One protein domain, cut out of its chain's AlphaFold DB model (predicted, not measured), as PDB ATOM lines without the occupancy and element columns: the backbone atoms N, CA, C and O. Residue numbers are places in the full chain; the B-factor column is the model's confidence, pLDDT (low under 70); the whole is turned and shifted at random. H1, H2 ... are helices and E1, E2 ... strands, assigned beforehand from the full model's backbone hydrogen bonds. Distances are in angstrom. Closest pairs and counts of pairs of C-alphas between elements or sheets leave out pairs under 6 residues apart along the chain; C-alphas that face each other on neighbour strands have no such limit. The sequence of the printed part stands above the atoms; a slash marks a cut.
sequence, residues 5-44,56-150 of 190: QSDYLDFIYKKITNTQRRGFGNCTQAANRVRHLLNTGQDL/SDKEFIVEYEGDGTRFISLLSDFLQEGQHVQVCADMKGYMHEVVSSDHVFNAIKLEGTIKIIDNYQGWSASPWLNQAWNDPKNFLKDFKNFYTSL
ATOM      1  N   GLN A   5     101.419 134.593  94.779       52.00
ATOM      2  CA  GLN A   5     102.303 134.490  93.609       52.00
ATOM      3  C   GLN A   5     103.740 134.949  93.932       52.00
ATOM      4  O   GLN A   5     104.691 134.189  93.773       52.00
ATOM      5  N   SER A   6     103.902 136.137  94.534       57.81
ATOM      6  CA  SER A   6     105.219 136.642  94.973       57.81
ATOM      7  C   SER A   6     105.868 135.723  96.011       57.81
ATOM      8  O   SER A   6     107.069 135.469  95.953       57.81
ATOM      9  N   ASP A   7     105.062 135.165  96.918       63.94
ATOM     10  CA  ASP A   7     105.541 134.298  97.996       63.94
ATOM     11  C   ASP A   7     106.176 133.002  97.468       63.94
ATOM     12  O   ASP A   7     107.096 132.463  98.087       63.94
ATOM     13  N   TYR A   8     105.716 132.503  96.315       65.94
ATOM     14  CA  TYR A   8     106.204 131.261  95.725       65.94
ATOM     15  C   TYR A   8     107.565 131.438  95.044       65.94
ATOM     16  O   TYR A   8     108.486 130.655  95.294       65.94
ATOM     17  N   LEU A   9     107.731 132.500  94.248       67.25
ATOM     18  CA  LEU A   9     109.034 132.862  93.685       67.25
ATOM     19  C   LEU A   9     110.040 133.215  94.783       67.25
ATOM     20  O   LEU A   9     111.185 132.772  94.710       67.25
ATOM     21  N   ASP A  10     109.615 133.932  95.827       67.31
ATOM     22  CA  ASP A  10     110.464 134.253  96.976       67.31
ATOM     23  C   ASP A  10     110.863 133.002  97.767       67.31
ATOM     24  O   ASP A  10     112.000 132.889  98.233       67.31
ATOM     25  N   PHE A  11     109.955 132.033  97.913       71.56
ATOM     26  CA  PHE A  11     110.247 130.745  98.538       71.56
ATOM     27  C   PHE A  11     111.282 129.948  97.734       71.56
ATOM     28  O   PHE A  11     112.283 129.499  98.303       71.56
ATOM     29  N   ILE A  12     111.086 129.823  96.415       69.25
ATOM     30  CA  ILE A  12     112.036 129.157  95.514       69.25
ATOM     31  C   ILE A  12     113.391 129.867  95.569       69.25
ATOM     32  O   ILE A  12     114.416 129.222  95.784       69.25
ATOM     33  N   TYR A  13     113.402 131.196  95.459       70.12
ATOM     34  CA  TYR A  13     114.610 132.013  95.504       70.12
ATOM     35  C   TYR A  13     115.404 131.817  96.802       70.12
ATOM     36  O   TYR A  13     116.611 131.549  96.776       70.12
ATOM     37  N   LYS A  14     114.724 131.885  97.956       69.19
ATOM     38  CA  LYS A  14     115.332 131.632  99.273       69.19
ATOM     39  C   LYS A  14     115.916 130.225  99.352       69.19
ATOM     40  O   LYS A  14     117.010 130.050  99.883       69.19
ATOM     41  N   LYS A  15     115.230 129.220  98.805       70.62
ATOM     42  CA  LYS A  15     115.710 127.831  98.811       70.62
ATOM     43  C   LYS A  15     116.916 127.615  97.900       70.62
ATOM     44  O   LYS A  15     117.879 126.988  98.338       70.62
ATOM     45  N   ILE A  16     116.935 128.192  96.700       68.19
ATOM     46  CA  ILE A  16     118.126 128.181  95.836       68.19
ATOM     47  C   ILE A  16     119.296 128.855  96.560       68.19
ATOM     48  O   ILE A  16     120.386 128.292  96.621       68.19
ATOM     49  N   THR A  17     119.062 130.021  97.168       66.44
ATOM     50  CA  THR A  17     120.087 130.766  97.915       66.44
ATOM     51  C   THR A  17     120.658 129.944  99.074       66.44
ATOM     52  O   THR A  17     121.874 129.828  99.216       66.44
ATOM     53  N   ASN A  18     119.800 129.294  99.863       62.53
ATOM     54  CA  ASN A  18     120.211 128.490 101.019       62.53
ATOM     55  C   ASN A  18     120.909 127.174 100.645       62.53
ATOM     56  O   ASN A  18     121.575 126.561 101.481       62.53
ATOM     57  N   THR A  19     120.763 126.728  99.398       57.81
ATOM     58  CA  THR A  19     121.372 125.494  98.888       57.81
ATOM     59  C   THR A  19     122.592 125.755  98.007       57.81
ATOM     60  O   THR A  19     123.126 124.814  97.420       57.81
ATOM     61  N   GLN A  20     123.076 127.002  97.947       60.09
ATOM     62  CA  GLN A  20     124.305 127.347  97.240       60.09
ATOM     63  C   GLN A  20     125.508 126.570  97.804       60.09
ATOM     64  O   GLN A  20     125.701 126.437  99.020       60.09
ATOM     65  N   ARG A  21     126.331 126.044  96.893       58.81
ATOM     66  CA  ARG A  21     127.582 125.338  97.170       58.81
ATOM     67  C   ARG A  21     128.650 125.817  96.180       58.81
ATOM     68  O   ARG A  21     128.353 126.439  95.166       58.81
ATOM     69  N   ARG A  22     129.918 125.534  96.477       52.66
ATOM     70  CA  ARG A  22     131.030 125.747  95.538       52.66
ATOM     71  C   ARG A  22     131.271 124.462  94.747       52.66
ATOM     72  O   ARG A  22     131.222 123.388  95.339       52.66
ATOM     73  N   GLY A  23     131.578 124.579  93.457       48.25
ATOM     74  CA  GLY A  23     131.988 123.452  92.612       48.25
ATOM     75  C   GLY A  23     131.188 123.319  91.315       48.25
ATOM     76  O   GLY A  23     130.134 123.933  91.147       48.25
ATOM     77  N   PHE A  24     131.716 122.512  90.392       49.19
ATOM     78  CA  PHE A  24     131.041 122.144  89.145       49.19
ATOM     79  C   PHE A  24     129.700 121.450  89.434       49.19
ATOM     80  O   PHE A  24     129.561 120.780  90.452       49.19
ATOM     81  N   GLY A  25     128.700 121.616  88.560       52.59
ATOM     82  CA  GLY A  25     127.407 120.918  88.671       52.59
ATOM     83  C   GLY A  25     126.438 121.437  89.732       52.59
ATOM     84  O   GLY A  25     125.321 120.927  89.836       52.59
ATOM     85  N   ASN A  26     126.824 122.460  90.502       60.59
ATOM     86  CA  ASN A  26     125.982 122.991  91.570       60.59
ATOM     87  C   ASN A  26     124.642 123.525  91.035       60.59
ATOM     88  O   ASN A  26     123.611 123.354  91.688       60.59
ATOM     89  N   CYS A  27     124.631 124.124  89.839       63.25
ATOM     90  CA  CYS A  27     123.427 124.658  89.200       63.25
ATOM     91  C   CYS A  27     122.345 123.574  89.117       63.25
ATOM     92  O   CYS A  27     121.243 123.756  89.638       63.25
ATOM     93  N   THR A  28     122.659 122.427  88.515       59.19
ATOM     94  CA  THR A  28     121.748 121.280  88.384       59.19
ATOM     95  C   THR A  28     121.252 120.814  89.746       59.19
ATOM     96  O   THR A  28     120.058 120.668  89.960       59.19
ATOM     97  N   GLN A  29     122.147 120.680  90.722       65.06
ATOM     98  CA  GLN A  29     121.793 120.184  92.054       65.06
ATOM     99  C   GLN A  29     120.837 121.107  92.814       65.06
ATOM    100  O   GLN A  29     119.953 120.633  93.527       65.06
ATOM    101  N   ALA A  30     120.972 122.429  92.674       66.38
ATOM    102  CA  ALA A  30     120.007 123.342  93.283       66.38
ATOM    103  C   ALA A  30     118.616 123.189  92.661       66.38
ATOM    104  O   ALA A  30     117.629 123.213  93.397       66.38
ATOM    105  N   ALA A  31     118.527 122.956  91.348       65.94
ATOM    106  CA  ALA A  31     117.254 122.647  90.706       65.94
ATOM    107  C   ALA A  31     116.639 121.345  91.263       65.94
ATOM    108  O   ALA A  31     115.430 121.295  91.488       65.94
ATOM    109  N   ASN A  32     117.453 120.332  91.588       64.62
ATOM    110  CA  ASN A  32     116.990 119.053  92.157       64.62
ATOM    111  C   ASN A  32     116.395 119.221  93.543       64.62
ATOM    112  O   ASN A  32     115.322 118.693  93.827       64.62
ATOM    113  N   ARG A  33     117.092 119.964  94.406       68.69
ATOM    114  CA  ARG A  33     116.657 120.216  95.782       68.69
ATOM    115  C   ARG A  33     115.359 121.009  95.795       68.69
ATOM    116  O   ARG A  33     114.444 120.657  96.531       68.69
ATOM    117  N   VAL A  34     115.258 122.027  94.936       68.19
ATOM    118  CA  VAL A  34     114.020 122.792  94.750       68.19
ATOM    119  C   VAL A  34     112.904 121.883  94.246       68.19
ATOM    120  O   VAL A  34     111.844 121.857  94.858       68.19
ATOM    121  N   ARG A  35     113.137 121.077  93.203       67.44
ATOM    122  CA  ARG A  35     112.130 120.130  92.696       67.44
ATOM    123  C   ARG A  35     111.663 119.164  93.780       67.44
ATOM    124  O   ARG A  35     110.462 118.979  93.942       67.44
ATOM    125  N   HIS A  36     112.592 118.525  94.488       67.19
ATOM    126  CA  HIS A  36     112.258 117.555  95.525       67.19
ATOM    127  C   HIS A  36     111.396 118.212  96.599       67.19
ATOM    128  O   HIS A  36     110.296 117.738  96.852       67.19
ATOM    129  N   LEU A  37     111.824 119.364  97.113       65.19
ATOM    130  CA  LEU A  37     111.070 120.132  98.095       65.19
ATOM    131  C   LEU A  37     109.681 120.533  97.612       65.19
ATOM    132  O   LEU A  37     108.721 120.434  98.369       65.19
ATOM    133  N   LEU A  38     109.552 120.977  96.364       63.97
ATOM    134  CA  LEU A  38     108.256 121.338  95.796       63.97
ATOM    135  C   LEU A  38     107.325 120.127  95.659       63.97
ATOM    136  O   LEU A  38     106.119 120.265  95.848       63.97
ATOM    137  N   ASN A  39     107.877 118.951  95.358       61.66
ATOM    138  CA  ASN A  39     107.103 117.728  95.159       61.66
ATOM    139  C   ASN A  39     106.743 117.022  96.472       61.66
ATOM    140  O   ASN A  39     105.662 116.445  96.577       61.66
ATOM    141  N   THR A  40     107.641 117.029  97.459       64.38
ATOM    142  CA  THR A  40     107.506 116.240  98.695       64.38
ATOM    143  C   THR A  40     107.214 117.093  99.926       64.38
ATOM    144  O   THR A  40     106.786 116.566 100.950       64.38
ATOM    145  N   GLY A  41     107.443 118.408  99.853       65.06
ATOM    146  CA  GLY A  41     107.426 119.301 101.011       65.06
ATOM    147  C   GLY A  41     108.630 119.130 101.946       65.06
ATOM    148  O   GLY A  41     108.660 119.763 102.999       65.06
ATOM    149  N   GLN A  42     109.615 118.297 101.588       66.38
ATOM    150  CA  GLN A  42     110.790 117.980 102.407       66.38
ATOM    151  C   GLN A  42     112.086 118.368 101.689       66.38
ATOM    152  O   GLN A  42     112.155 118.339 100.466       66.38
ATOM    153  N   ASP A  43     113.125 118.751 102.431       66.94
ATOM    154  CA  ASP A  43     114.435 119.012 101.829       66.94
ATOM    155  C   ASP A  43     115.109 117.688 101.426       66.94
ATOM    156  O   ASP A  43     115.033 116.692 102.142       66.94
ATOM    157  N   LEU A  44     115.780 117.681 100.271       67.44
ATOM    158  CA  LEU A  44     116.498 116.503  99.789       67.44
ATOM    159  C   LEU A  44     117.819 116.343 100.557       67.44
ATOM    160  O   LEU A  44     118.731 117.162 100.404       67.44
ATOM    161  N   SER A  56     127.648 114.103  82.475       39.22
ATOM    162  CA  SER A  56     126.792 114.231  81.316       39.22
ATOM    163  C   SER A  56     127.758 114.510  80.187       39.22
ATOM    164  O   SER A  56     128.312 115.615  80.105       39.22
ATOM    165  N   ASP A  57     127.984 113.507  79.348       39.69
ATOM    166  CA  ASP A  57     128.363 113.777  77.973       39.69
ATOM    167  C   ASP A  57     127.362 114.819  77.479       39.69
ATOM    168  O   ASP A  57     126.149 114.614  77.514       39.69
ATOM    169  N   LYS A  58     127.874 116.029  77.268       47.88
ATOM    170  CA  LYS A  58     127.099 117.252  77.118       47.88
ATOM    171  C   LYS A  58     126.195 117.143  75.889       47.88
ATOM    172  O   LYS A  58     126.568 117.585  74.811       47.88
ATOM    173  N   GLU A  59     124.988 116.621  76.044       55.03
ATOM    174  CA  GLU A  59     123.943 116.737  75.030       55.03
ATOM    175  C   GLU A  59     123.244 118.099  75.176       55.03
ATOM    176  O   GLU A  59     122.052 118.204  75.473       55.03
ATOM    177  N   PHE A  60     124.010 119.179  74.996       61.22
ATOM    178  CA  PHE A  60     123.424 120.469  74.652       61.22
ATOM    179  C   PHE A  60     123.082 120.405  73.163       61.22
ATOM    180  O   PHE A  60     123.969 120.396  72.316       61.22
ATOM    181  N   ILE A  61     121.794 120.257  72.858       66.88
ATOM    182  CA  ILE A  61     121.317 119.897  71.514       66.88
ATOM    183  C   ILE A  61     120.731 121.115  70.792       66.88
ATOM    184  O   ILE A  61     120.738 121.169  69.565       66.88
ATOM    185  N   VAL A  62     120.218 122.100  71.537       69.19
ATOM    186  CA  VAL A  62     119.538 123.264  70.956       69.19
ATOM    187  C   VAL A  62     120.456 124.474  71.012       69.19
ATOM    188  O   VAL A  62     120.729 124.990  72.094       69.19
ATOM    189  N   GLU A  63     120.910 124.924  69.847       79.94
ATOM    190  CA  GLU A  63     121.679 126.156  69.674       79.94
ATOM    191  C   GLU A  63     120.746 127.355  69.467       79.94
ATOM    192  O   GLU A  63     119.752 127.276  68.740       79.94
ATOM    193  N   TYR A  64     121.073 128.478  70.103       80.56
ATOM    194  CA  TYR A  64     120.328 129.724  69.974       80.56
ATOM    195  C   TYR A  64     121.210 130.807  69.364       80.56
ATOM    196  O   TYR A  64     122.164 131.290  69.978       80.56
ATOM    197  N   GLU A  65     120.820 131.263  68.177       75.69
ATOM    198  CA  GLU A  65     121.434 132.422  67.546       75.69
ATOM    199  C   GLU A  65     120.895 133.736  68.135       75.69
ATOM    200  O   GLU A  65     119.681 133.968  68.216       75.69
ATOM    201  N   GLY A  66     121.805 134.650  68.478       76.44
ATOM    202  CA  GLY A  66     121.482 136.022  68.874       76.44
ATOM    203  C   GLY A  66     122.030 136.435  70.236       76.44
ATOM    204  O   GLY A  66     122.894 135.786  70.818       76.44
ATOM    205  N   ASP A  67     121.550 137.579  70.725       84.56
ATOM    206  CA  ASP A  67     121.920 138.099  72.040       84.56
ATOM    207  C   ASP A  67     121.086 137.473  73.172       84.56
ATOM    208  O   ASP A  67     120.112 136.753  72.945       84.56
ATOM    209  N   GLY A  68     121.446 137.792  74.417       85.31
ATOM    210  CA  GLY A  68     120.733 137.310  75.598       85.31
ATOM    211  C   GLY A  68     119.236 137.645  75.624       85.31
ATOM    212  O   GLY A  68     118.447 136.895  76.194       85.31
ATOM    213  N   THR A  69     118.804 138.740  74.988       87.06
ATOM    214  CA  THR A  69     117.378 139.101  74.939       87.06
ATOM    215  C   THR A  69     116.626 138.180  73.991       87.06
ATOM    216  O   THR A  69     115.555 137.678  74.344       87.06
ATOM    217  N   ARG A  70     117.191 137.930  72.806       87.75
ATOM    218  CA  ARG A  70     116.627 136.983  71.843       87.75
ATOM    219  C   ARG A  70     116.617 135.566  72.408       87.75
ATOM    220  O   ARG A  70     115.593 134.899  72.303       87.75
ATOM    221  N   PHE A  71     117.696 135.158  73.074       90.69
ATOM    222  CA  PHE A  71     117.775 133.880  73.779       90.69
ATOM    223  C   PHE A  71     116.624 133.705  74.781       90.69
ATOM    224  O   PHE A  71     115.903 132.717  74.710       90.69
ATOM    225  N   ILE A  72     116.377 134.690  75.655       91.00
ATOM    226  CA  ILE A  72     115.280 134.618  76.636       91.00
ATOM    227  C   ILE A  72     113.909 134.522  75.969       91.00
ATOM    228  O   ILE A  72     113.058 133.775  76.447       91.00
ATOM    229  N   SER A  73     113.685 135.261  74.880       90.31
ATOM    230  CA  SER A  73     112.417 135.190  74.147       90.31
ATOM    231  C   SER A  73     112.193 133.798  73.563       90.31
ATOM    232  O   SER A  73     111.152 133.199  73.805       90.31
ATOM    233  N   LEU A  74     113.189 133.263  72.853       90.50
ATOM    234  CA  LEU A  74     113.112 131.935  72.244       90.50
ATOM    235  C   LEU A  74     112.937 130.844  73.304       90.50
ATOM    236  O   LEU A  74     112.134 129.932  73.137       90.50
ATOM    237  N   LEU A  75     113.643 130.968  74.428       89.38
ATOM    238  CA  LEU A  75     113.531 130.022  75.528       89.38
ATOM    239  C   LEU A  75     112.160 130.091  76.217       89.38
ATOM    240  O   LEU A  75     111.627 129.067  76.641       89.38
ATOM    241  N   SER A  76     111.570 131.286  76.305       90.06
ATOM    242  CA  SER A  76     110.201 131.472  76.793       90.06
ATOM    243  C   SER A  76     109.185 130.739  75.922       90.06
ATOM    244  O   SER A  76     108.250 130.153  76.462       90.06
ATOM    245  N   ASP A  77     109.363 130.732  74.603       89.50
ATOM    246  CA  ASP A  77     108.474 130.016  73.683       89.50
ATOM    247  C   ASP A  77     108.697 128.498  73.737       89.50
ATOM    248  O   ASP A  77     107.748 127.722  73.629       89.50
ATOM    249  N   PHE A  78     109.945 128.079  73.951       86.88
ATOM    250  CA  PHE A  78     110.340 126.675  74.021       86.88
ATOM    251  C   PHE A  78     109.860 125.968  75.296       86.88
ATOM    252  O   PHE A  78     109.416 124.821  75.241       86.88
ATOM    253  N   LEU A  79     109.938 126.632  76.453       83.75
ATOM    254  CA  LEU A  79     109.579 126.034  77.738       83.75
ATOM    255  C   LEU A  79     108.086 126.185  78.051       83.75
ATOM    256  O   LEU A  79     107.478 127.251  77.901       83.75
ATOM    257  N   GLN A  80     107.497 125.123  78.589       83.12
ATOM    258  CA  GLN A  80     106.218 125.177  79.292       83.12
ATOM    259  C   GLN A  80     106.418 125.642  80.740       83.12
ATOM    260  O   GLN A  80     107.519 125.594  81.283       83.12
ATOM    261  N   GLU A  81     105.345 126.106  81.374       80.38
ATOM    262  CA  GLU A  81     105.356 126.540  82.774       80.38
ATOM    263  C   GLU A  81     105.885 125.428  83.702       80.38
ATOM    264  O   GLU A  81     105.413 124.291  83.652       80.38
ATOM    265  N   GLY A  82     106.886 125.753  84.523       70.62
ATOM    266  CA  GLY A  82     107.618 124.822  85.384       70.62
ATOM    267  C   GLY A  82     108.726 124.021  84.679       70.62
ATOM    268  O   GLY A  82     109.554 123.390  85.336       70.62
ATOM    269  N   GLN A  83     108.828 124.052  83.350       73.88
ATOM    270  CA  GLN A  83     109.947 123.401  82.671       73.88
ATOM    271  C   GLN A  83     111.227 124.219  82.796       73.88
ATOM    272  O   GLN A  83     111.223 125.446  82.696       73.88
ATOM    273  N   HIS A  84     112.332 123.501  82.969       77.38
ATOM    274  CA  HIS A  84     113.673 124.048  83.111       77.38
ATOM    275  C   HIS A  84     114.624 123.345  82.136       77.38
ATOM    276  O   HIS A  84     114.352 122.225  81.693       77.38
ATOM    277  N   VAL A  85     115.745 123.997  81.848       75.69
ATOM    278  CA  VAL A  85     116.864 123.459  81.069       75.69
ATOM    279  C   VAL A  85     118.186 123.871  81.698       75.69
ATOM    280  O   VAL A  85     118.272 124.903  82.374       75.69
ATOM    281  N   GLN A  86     119.229 123.094  81.425       77.50
ATOM    282  CA  GLN A  86     120.601 123.552  81.595       77.50
ATOM    283  C   GLN A  86     120.987 124.380  80.374       77.50
ATOM    284  O   GLN A  86     120.712 123.992  79.239       77.50
ATOM    285  N   VAL A  87     121.641 125.506  80.620       80.75
ATOM    286  CA  VAL A  87     122.160 126.420  79.611       80.75
ATOM    287  C   VAL A  87     123.676 126.390  79.697       80.75
ATOM    288  O   VAL A  87     124.230 126.555  80.781       80.75
ATOM    289  N   CYS A  88     124.328 126.192  78.562       80.19
ATOM    290  CA  CYS A  88     125.755 126.377  78.370       80.19
ATOM    291  C   CYS A  88     125.964 127.636  77.533       80.19
ATOM    292  O   CYS A  88     125.278 127.816  76.528       80.19
ATOM    293  N   ALA A  89     126.880 128.506  77.941       82.38
ATOM    294  CA  ALA A  89     127.197 129.710  77.190       82.38
ATOM    295  C   ALA A  89     128.663 130.108  77.345       82.38
ATOM    296  O   ALA A  89     129.266 129.923  78.405       82.38
ATOM    297  N   ASP A  90     129.209 130.729  76.310       78.75
ATOM    298  CA  ASP A  90     130.558 131.276  76.326       78.75
ATOM    299  C   ASP A  90     130.569 132.628  77.036       78.75
ATOM    300  O   ASP A  90     129.778 133.517  76.708       78.75
ATOM    301  N   MET A  91     131.515 132.841  77.948       77.62
ATOM    302  CA  MET A  91     131.734 134.154  78.559       77.62
ATOM    303  C   MET A  91     132.432 135.114  77.583       77.62
ATOM    304  O   MET A  91     133.487 134.805  77.028       77.62
ATOM    305  N   LYS A  92     131.878 136.313  77.384       75.69
ATOM    306  CA  LYS A  92     132.476 137.365  76.547       75.69
ATOM    307  C   LYS A  92     133.673 138.006  77.245       75.69
ATOM    308  O   LYS A  92     133.571 138.423  78.394       75.69
ATOM    309  N   GLY A  93     134.785 138.171  76.525       65.75
ATOM    310  CA  GLY A  93     135.913 138.989  76.988       65.75
ATOM    311  C   GLY A  93     136.726 138.390  78.140       65.75
ATOM    312  O   GLY A  93     137.549 139.091  78.729       65.75
ATOM    313  N   TYR A  94     136.529 137.112  78.469       58.19
ATOM    314  CA  TYR A  94     137.361 136.423  79.452       58.19
ATOM    315  C   TYR A  94     138.745 136.137  78.848       58.19
ATOM    316  O   TYR A  94     138.842 135.619  77.739       58.19
ATOM    317  N   MET A  95     139.828 136.475  79.565       48.59
ATOM    318  CA  MET A  95     141.223 136.495  79.065       48.59
ATOM    319  C   MET A  95     141.759 135.163  78.499       48.59
ATOM    320  O   MET A  95     142.850 135.131  77.932       48.59
ATOM    321  N   HIS A  96     140.994 134.080  78.615       46.81
ATOM    322  CA  HIS A  96     141.276 132.784  78.015       46.81
ATOM    323  C   HIS A  96     140.218 132.377  76.976       46.81
ATOM    324  O   HIS A  96     139.841 131.217  76.952       46.81
ATOM    325  N   GLU A  97     139.785 133.259  76.061       43.19
ATOM    326  CA  GLU A  97     138.929 132.863  74.911       43.19
ATOM    327  C   GLU A  97     139.525 131.713  74.049       43.19
ATOM    328  O   GLU A  97     138.851 131.180  73.174       43.19
ATOM    329  N   VAL A  98     140.776 131.304  74.298       38.03
ATOM    330  CA  VAL A  98     141.460 130.152  73.677       38.03
ATOM    331  C   VAL A  98     141.052 128.803  74.300       38.03
ATOM    332  O   VAL A  98     141.218 127.760  73.674       38.03
ATOM    333  N   VAL A  99     140.510 128.803  75.519       38.94
ATOM    334  CA  VAL A  99     139.958 127.622  76.193       38.94
ATOM    335  C   VAL A  99     138.516 127.981  76.508       38.94
ATOM    336  O   VAL A  99     138.301 128.786  77.408       38.94
ATOM    337  N   SER A 100     137.539 127.472  75.748       42.16
ATOM    338  CA  SER A 100     136.131 127.788  76.006       42.16
ATOM    339  C   SER A 100     135.814 127.451  77.465       42.16
ATOM    340  O   SER A 100     135.797 126.298  77.899       42.16
ATOM    341  N   SER A 101     135.681 128.485  78.288       53.81
ATOM    342  CA  SER A 101     135.205 128.330  79.651       53.81
ATOM    343  C   SER A 101     133.693 128.389  79.561       53.81
ATOM    344  O   SER A 101     133.085 129.408  79.887       53.81
ATOM    345  N   ASP A 102     133.128 127.314  79.016       68.31
ATOM    346  CA  ASP A 102     131.699 127.045  78.965       68.31
ATOM    347  C   ASP A 102     131.115 127.276  80.362       68.31
ATOM    348  O   ASP A 102     131.388 126.515  81.301       68.31
ATOM    349  N   HIS A 103     130.326 128.332  80.517       76.38
ATOM    350  CA  HIS A 103     129.630 128.597  81.763       76.38
ATOM    351  C   HIS A 103     128.270 127.917  81.729       76.38
ATOM    352  O   HIS A 103     127.516 128.065  80.767       76.38
ATOM    353  N   VAL A 104     127.961 127.158  82.781       75.50
ATOM    354  CA  VAL A 104     126.730 126.367  82.853       75.50
ATOM    355  C   VAL A 104     125.845 126.871  83.984       75.50
ATOM    356  O   VAL A 104     126.219 126.826  85.157       75.50
ATOM    357  N   PHE A 105     124.632 127.284  83.635       78.44
ATOM    358  CA  PHE A 105     123.579 127.704  84.562       78.44
ATOM    359  C   PHE A 105     122.256 127.027  84.199       78.44
ATOM    360  O   PHE A 105     122.184 126.293  83.218       78.44
ATOM    361  N   ASN A 106     121.198 127.216  84.991       79.06
ATOM    362  CA  ASN A 106     119.862 126.766  84.588       79.06
ATOM    363  C   ASN A 106     118.979 127.943  84.223       79.06
ATOM    364  O   ASN A 106     119.134 129.050  84.738       79.06
ATOM    365  N   ALA A 107     117.983 127.659  83.404       84.00
ATOM    366  CA  ALA A 107     116.871 128.548  83.164       84.00
ATOM    367  C   ALA A 107     115.568 127.788  83.377       84.00
ATOM    368  O   ALA A 107     115.474 126.603  83.060       84.00
ATOM    369  N   ILE A 108     114.571 128.470  83.924       80.31
ATOM    370  CA  ILE A 108     113.245 127.914  84.144       80.31
ATOM    371  C   ILE A 108     112.161 128.909  83.765       80.31
ATOM    372  O   ILE A 108     112.292 130.097  84.051       80.31
ATOM    373  N   LYS A 109     111.061 128.420  83.191       84.31
ATOM    374  CA  LYS A 109     109.836 129.201  83.061       84.31
ATOM    375  C   LYS A 109     108.979 129.115  84.322       84.31
ATOM    376  O   LYS A 109     108.464 128.049  84.647       84.31
ATOM    377  N   LEU A 110     108.835 130.239  85.015       76.94
ATOM    378  CA  LEU A 110     107.939 130.408  86.153       76.94
ATOM    379  C   LEU A 110     107.093 131.666  85.970       76.94
ATOM    380  O   LEU A 110     107.605 132.742  85.646       76.94
ATOM    381  N   GLU A 111     105.798 131.523  86.202       78.94
ATOM    382  CA  GLU A 111     104.778 132.558  86.085       78.94
ATOM    383  C   GLU A 111     104.818 133.263  84.718       78.94
ATOM    384  O   GLU A 111     104.705 134.483  84.617       78.94
ATOM    385  N   GLY A 112     105.031 132.495  83.644       81.12
ATOM    386  CA  GLY A 112     105.154 133.023  82.282       81.12
ATOM    387  C   GLY A 112     106.461 133.772  81.991       81.12
ATOM    388  O   GLY A 112     106.603 134.333  80.907       81.12
ATOM    389  N   THR A 113     107.425 133.772  82.915       85.06
ATOM    390  CA  THR A 113     108.724 134.441  82.754       85.06
ATOM    391  C   THR A 113     109.884 133.465  82.864       85.06
ATOM    392  O   THR A 113     109.830 132.508  83.630       85.06
ATOM    393  N   ILE A 114     110.969 133.722  82.131       87.62
ATOM    394  CA  ILE A 114     112.212 132.980  82.335       87.62
ATOM    395  C   ILE A 114     112.956 133.545  83.544       87.62
ATOM    396  O   ILE A 114     113.303 134.728  83.585       87.62
ATOM    397  N   LYS A 115     113.240 132.672  84.507       85.75
ATOM    398  CA  LYS A 115     114.151 132.909  85.624       85.75
ATOM    399  C   LYS A 115     115.454 132.173  85.367       85.75
ATOM    400  O   LYS A 115     115.449 130.977  85.077       85.75
ATOM    401  N   ILE A 116     116.568 132.887  85.488       85.50
ATOM    402  CA  ILE A 116     117.897 132.289  85.399       85.50
ATOM    403  C   ILE A 116     118.373 131.951  86.807       85.50
ATOM    404  O   ILE A 116     118.326 132.775  87.721       85.50
ATOM    405  N   ILE A 117     118.836 130.718  86.963       77.81
ATOM    406  CA  ILE A 117     119.393 130.183  88.193       77.81
ATOM    407  C   ILE A 117     120.868 129.934  87.947       77.81
ATOM    408  O   ILE A 117     121.277 128.874  87.464       77.81
ATOM    409  N   ASP A 118     121.657 130.929  88.322       76.00
ATOM    410  CA  ASP A 118     123.099 130.816  88.386       76.00
ATOM    411  C   ASP A 118     123.531 130.809  89.846       76.00
ATOM    412  O   ASP A 118     123.470 131.822  90.541       76.00
ATOM    413  N   ASN A 119     123.922 129.643  90.340       63.69
ATOM    414  CA  ASN A 119     124.310 129.474  91.732       63.69
ATOM    415  C   ASN A 119     125.823 129.305  91.905       63.69
ATOM    416  O   ASN A 119     126.270 128.778  92.932       63.69
ATOM    417  N   TYR A 120     126.603 129.742  90.915       62.31
ATOM    418  CA  TYR A 120     128.050 129.710  90.986       62.31
ATOM    419  C   TYR A 120     128.543 130.697  92.059       62.31
ATOM    420  O   TYR A 120     128.558 131.912  91.874       62.31
ATOM    421  N   GLN A 121     128.952 130.178  93.221       52.06
ATOM    422  CA  GLN A 121     129.571 130.955  94.309       52.06
ATOM    423  C   GLN A 121     131.078 131.201  94.068       52.06
ATOM    424  O   GLN A 121     131.910 130.957  94.948       52.06
ATOM    425  N   GLY A 122     131.449 131.646  92.866       54.47
ATOM    426  CA  GLY A 122     132.827 131.986  92.497       54.47
ATOM    427  C   GLY A 122     133.044 133.476  92.191       54.47
ATOM    428  O   GLY A 122     132.133 134.157  91.735       54.47
ATOM    429  N   TRP A 123     134.279 133.939  92.445       42.22
ATOM    430  CA  TRP A 123     134.974 135.201  92.085       42.22
ATOM    431  C   TRP A 123     134.336 136.553  92.442       42.22
ATOM    432  O   TRP A 123     135.079 137.518  92.613       42.22
ATOM    433  N   SER A 124     133.019 136.657  92.615       42.72
ATOM    434  CA  SER A 124     132.367 137.907  93.016       42.72
ATOM    435  C   SER A 124     131.736 137.812  94.409       42.72
ATOM    436  O   SER A 124     131.306 136.751  94.860       42.72
ATOM    437  N   ALA A 125     131.709 138.942  95.120       42.50
ATOM    438  CA  ALA A 125     131.173 139.045  96.481       42.50
ATOM    439  C   ALA A 125     129.631 138.976  96.541       42.50
ATOM    440  O   ALA A 125     129.063 138.881  97.625       42.50
ATOM    441  N   SER A 126     128.952 139.033  95.392       52.75
ATOM    442  CA  SER A 126     127.497 138.923  95.268       52.75
ATOM    443  C   SER A 126     127.165 137.723  94.384       52.75
ATOM    444  O   SER A 126     127.643 137.685  93.256       52.75
ATOM    445  N   PRO A 127     126.352 136.752  94.836       60.78
ATOM    446  CA  PRO A 127     125.972 135.628  93.989       60.78
ATOM    447  C   PRO A 127     125.356 136.136  92.682       60.78
ATOM    448  O   PRO A 127     124.409 136.929  92.730       60.78
ATOM    449  N   TRP A 128     125.844 135.657  91.533       69.25
ATOM    450  CA  TRP A 128     125.242 135.948  90.226       69.25
ATOM    451  C   TRP A 128     123.752 135.601  90.185       69.25
ATOM    452  O   TRP A 128     123.008 136.245  89.456       69.25
ATOM    453  N   LEU A 129     123.291 134.709  91.069       66.12
ATOM    454  CA  LEU A 129     121.882 134.437  91.331       66.12
ATOM    455  C   LEU A 129     121.033 135.704  91.515       66.12
ATOM    456  O   LEU A 129     119.965 135.794  90.924       66.12
ATOM    457  N   ASN A 130     121.487 136.692  92.297       68.25
ATOM    458  CA  ASN A 130     120.715 137.922  92.525       68.25
ATOM    459  C   ASN A 130     120.516 138.704  91.220       68.25
ATOM    460  O   ASN A 130     119.435 139.235  90.972       68.25
ATOM    461  N   GLN A 131     121.557 138.787  90.392       68.81
ATOM    462  CA  GLN A 131     121.511 139.516  89.129       68.81
ATOM    463  C   GLN A 131     120.731 138.728  88.072       68.81
ATOM    464  O   GLN A 131     119.834 139.276  87.448       68.81
ATOM    465  N   ALA A 132     121.009 137.437  87.923       76.88
ATOM    466  CA  ALA A 132     120.374 136.557  86.950       76.88
ATOM    467  C   ALA A 132     118.867 136.358  87.219       76.88
ATOM    468  O   ALA A 132     118.075 136.264  86.283       76.88
ATOM    469  N   TRP A 133     118.452 136.347  88.490       79.62
ATOM    470  CA  TRP A 133     117.050 136.174  88.879       79.62
ATOM    471  C   TRP A 133     116.201 137.437  88.674       79.62
ATOM    472  O   TRP A 133     115.039 137.344  88.265       79.62
ATOM    473  N   ASN A 134     116.773 138.611  88.962       80.75
ATOM    474  CA  ASN A 134     116.053 139.889  88.931       80.75
ATOM    475  C   ASN A 134     116.218 140.646  87.606       80.75
ATOM    476  O   ASN A 134     115.286 141.314  87.169       80.75
ATOM    477  N   ASP A 135     117.377 140.527  86.957       83.06
ATOM    478  CA  ASP A 135     117.688 141.154  85.671       83.06
ATOM    479  C   ASP A 135     118.441 140.172  84.747       83.06
ATOM    480  O   ASP A 135     119.641 140.324  84.475       83.06
ATOM    481  N   PRO A 136     117.736 139.140  84.237       84.81
ATOM    482  CA  PRO A 136     118.336 138.125  83.375       84.81
ATOM    483  C   PRO A 136     118.927 138.727  82.095       84.81
ATOM    484  O   PRO A 136     119.931 138.235  81.589       84.81
ATOM    485  N   LYS A 137     118.354 139.821  81.576       84.50
ATOM    486  CA  LYS A 137     118.862 140.477  80.362       84.50
ATOM    487  C   LYS A 137     120.229 141.098  80.596       84.50
ATOM    488  O   LYS A 137     121.097 140.973  79.737       84.50
ATOM    489  N   ASN A 138     120.423 141.777  81.726       84.00
ATOM    490  CA  ASN A 138     121.717 142.363  82.040       84.00
ATOM    491  C   ASN A 138     122.760 141.295  82.363       84.00
ATOM    492  O   ASN A 138     123.886 141.417  81.898       84.00
ATOM    493  N   PHE A 139     122.381 140.238  83.088       85.56
ATOM    494  CA  PHE A 139     123.244 139.074  83.311       85.56
ATOM    495  C   PHE A 139     123.739 138.459  81.989       85.56
ATOM    496  O   PHE A 139     124.933 138.250  81.804       85.56
ATOM    497  N   LEU A 140     122.847 138.248  81.019       87.88
ATOM    498  CA  LEU A 140     123.197 137.597  79.752       87.88
ATOM    499  C   LEU A 140     124.055 138.450  78.800       87.88
ATOM    500  O   LEU A 140     124.517 137.941  77.776       87.88
ATOM    501  N   LYS A 141     124.295 139.737  79.094       86.56
ATOM    502  CA  LYS A 141     125.181 140.574  78.264       86.56
ATOM    503  C   LYS A 141     126.604 140.040  78.235       86.56
ATOM    504  O   LYS A 141     127.252 140.172  77.195       86.56
ATOM    505  N   ASP A 142     127.027 139.379  79.303       82.50
ATOM    506  CA  ASP A 142     128.372 138.835  79.466       82.50
ATOM    507  C   ASP A 142     128.550 137.469  78.784       82.50
ATOM    508  O   ASP A 142     129.617 136.873  78.887       82.50
ATOM    509  N   PHE A 143     127.542 136.985  78.043       84.94
ATOM    510  CA  PHE A 143     127.551 135.661  77.418       84.94
ATOM    511  C   PHE A 143     127.214 135.690  75.917       84.94
ATOM    512  O   PHE A 143     126.519 136.593  75.431       84.94
ATOM    513  N   LYS A 144     127.727 134.710  75.165       84.56
ATOM    514  CA  LYS A 144     127.448 134.428  73.742       84.56
ATOM    515  C   LYS A 144     127.316 132.912  73.526       84.56
ATOM    516  O   LYS A 144     127.641 132.154  74.430       84.56
ATOM    517  N   ASN A 145     126.873 132.499  72.336       83.62
ATOM    518  CA  ASN A 145     126.800 131.093  71.909       83.62
ATOM    519  C   ASN A 145     126.045 130.218  72.921       83.62
ATOM    520  O   ASN A 145     126.638 129.445  73.670       83.62
ATOM    521  N   PHE A 146     124.730 130.417  73.000       86.00
ATOM    522  CA  PHE A 146     123.895 129.733  73.981       86.00
ATOM    523  C   PHE A 146     123.448 128.376  73.453       86.00
ATOM    524  O   PHE A 146     122.881 128.282  72.364       86.00
ATOM    525  N   TYR A 147     123.611 127.356  74.285       84.25
ATOM    526  CA  TYR A 147     123.114 126.017  74.031       84.25
ATOM    527  C   TYR A 147     122.285 125.536  75.210       84.25
ATOM    528  O   TYR A 147     122.623 125.816  76.361       84.25
ATOM    529  N   THR A 148     121.219 124.785  74.951       82.12
ATOM    530  CA  THR A 148     120.429 124.170  76.022       82.12
ATOM    531  C   THR A 148     120.312 122.666  75.867       82.12
ATOM    532  O   THR A 148     120.339 122.123  74.760       82.12
ATOM    533  N   SER A 149     120.145 121.985  76.998       72.25
ATOM    534  CA  SER A 149     119.604 120.629  76.996       72.25
ATOM    535  C   SER A 149     118.158 120.640  76.479       72.25
ATOM    536  O   SER A 149     117.486 121.680  76.480       72.25
ATOM    537  N   LEU A 150     117.658 119.483  76.036       71.38
ATOM    538  CA  LEU A 150     116.215 119.302  75.856       71.38
ATOM    539  C   LEU A 150     115.521 119.331  77.230       71.38
ATOM    540  O   LEU A 150     116.111 118.848  78.191       71.38
TER     541      LEU A 150
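What this domain is: This is residues 5 to 44 and 56 to 150 of the 190 residues of an uncharacterized protein of Piscirickettsiaceae bacterium NZ-RLO2 (UniProt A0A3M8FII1). A strongly twisted sheet of five strands curls round the helix H3, with the short helix H5 packed on H3 over the same face and the short helix H4 packed on H5 and on the edge strand E4. H1 and H2 cross each other and only graze the sheet. The printed part has 135 residues, with five named helices and five named strands in the order H1, H2, E1, H3, E2, E3, E4, H4, H5, E5. The sheet's order is E1, E5, E2, E3, E4, all antiparallel, and the class is mixed, helices and strands. The whole is compact, with a radius of gyration of the C-alphas of 14.4 A and spans of 45 by 32 by 29 A.

Where its parts are: The longest strand is E3, residues 102 to 110, 25.1 A long. E2 is residues 84 to 91, 21.2 A, E4 residues 113 to 117, 12.7 A, E5 residues 143 to 148, 13.6 A, and E1 residues 62 to 64. H3 is residues 68 to 78, 15.0 A, H4 residues 128 to 134 and H5 residues 136 to 142. H1, residues 6 to 18, is 18.1 A long and begins at C-alpha 6 (105.219, 136.642, 94.973). H2 is residues 26 to 40, 20.9 A. E5 ends at C-alpha 148 (120.429, 124.170, 76.022).

How they stand to each other: E2, E3 and E4 form a meander, each strand the antiparallel neighbour of the one before. N 87 and O 105 are 2.8 A apart in the hairpin E2 and E3, and N 110 and O 113 are 2.8 A apart in the hairpin E3 and E4. E5 pairs with E2, with N 90 and O 144 at 2.8 A, and with the edge strand E1, with N 64 and O 146 at 2.9 A. E1, H3 and E2 form a split strand-helix-strand unit, two strands running the same way with E5 between them, and its crossover is right-handed. H3 and H5 on one face make two layers, helices over a sheet; they touch at Gly 68 and Leu 140, whose C-alphas are the closest, 4.8 A, at a steep tilt of 51 degrees. H4 and H5, a helical hairpin, touch at Ala 132 and Phe 139, closest C-alphas 5.3 A. H1, with residues 12 to 16 alone, touches residues 30 to 34 of H2; the closest C-alphas, of Ile 16 and Ala 30, are 5.8 A apart. H2 and H3 are apart. Every O i to N i+4 pair is within hydrogen-bond range in H1, H2, H3 and H4, and 2 of 3 in H5.

The domain as a whole: The two C-alphas farthest apart are those of Gly 41 and Val 98, 45.0 A. Residues 45 to 55 are cut out, with 21.3 A between C-alphas 44 and 56. Of the links that are printed whole, none is long. Mean pLDDT of the printed part is 70.4, and 67 residues are under 70, among them residues 16 to 44, 93 to 102 and 119 to 131.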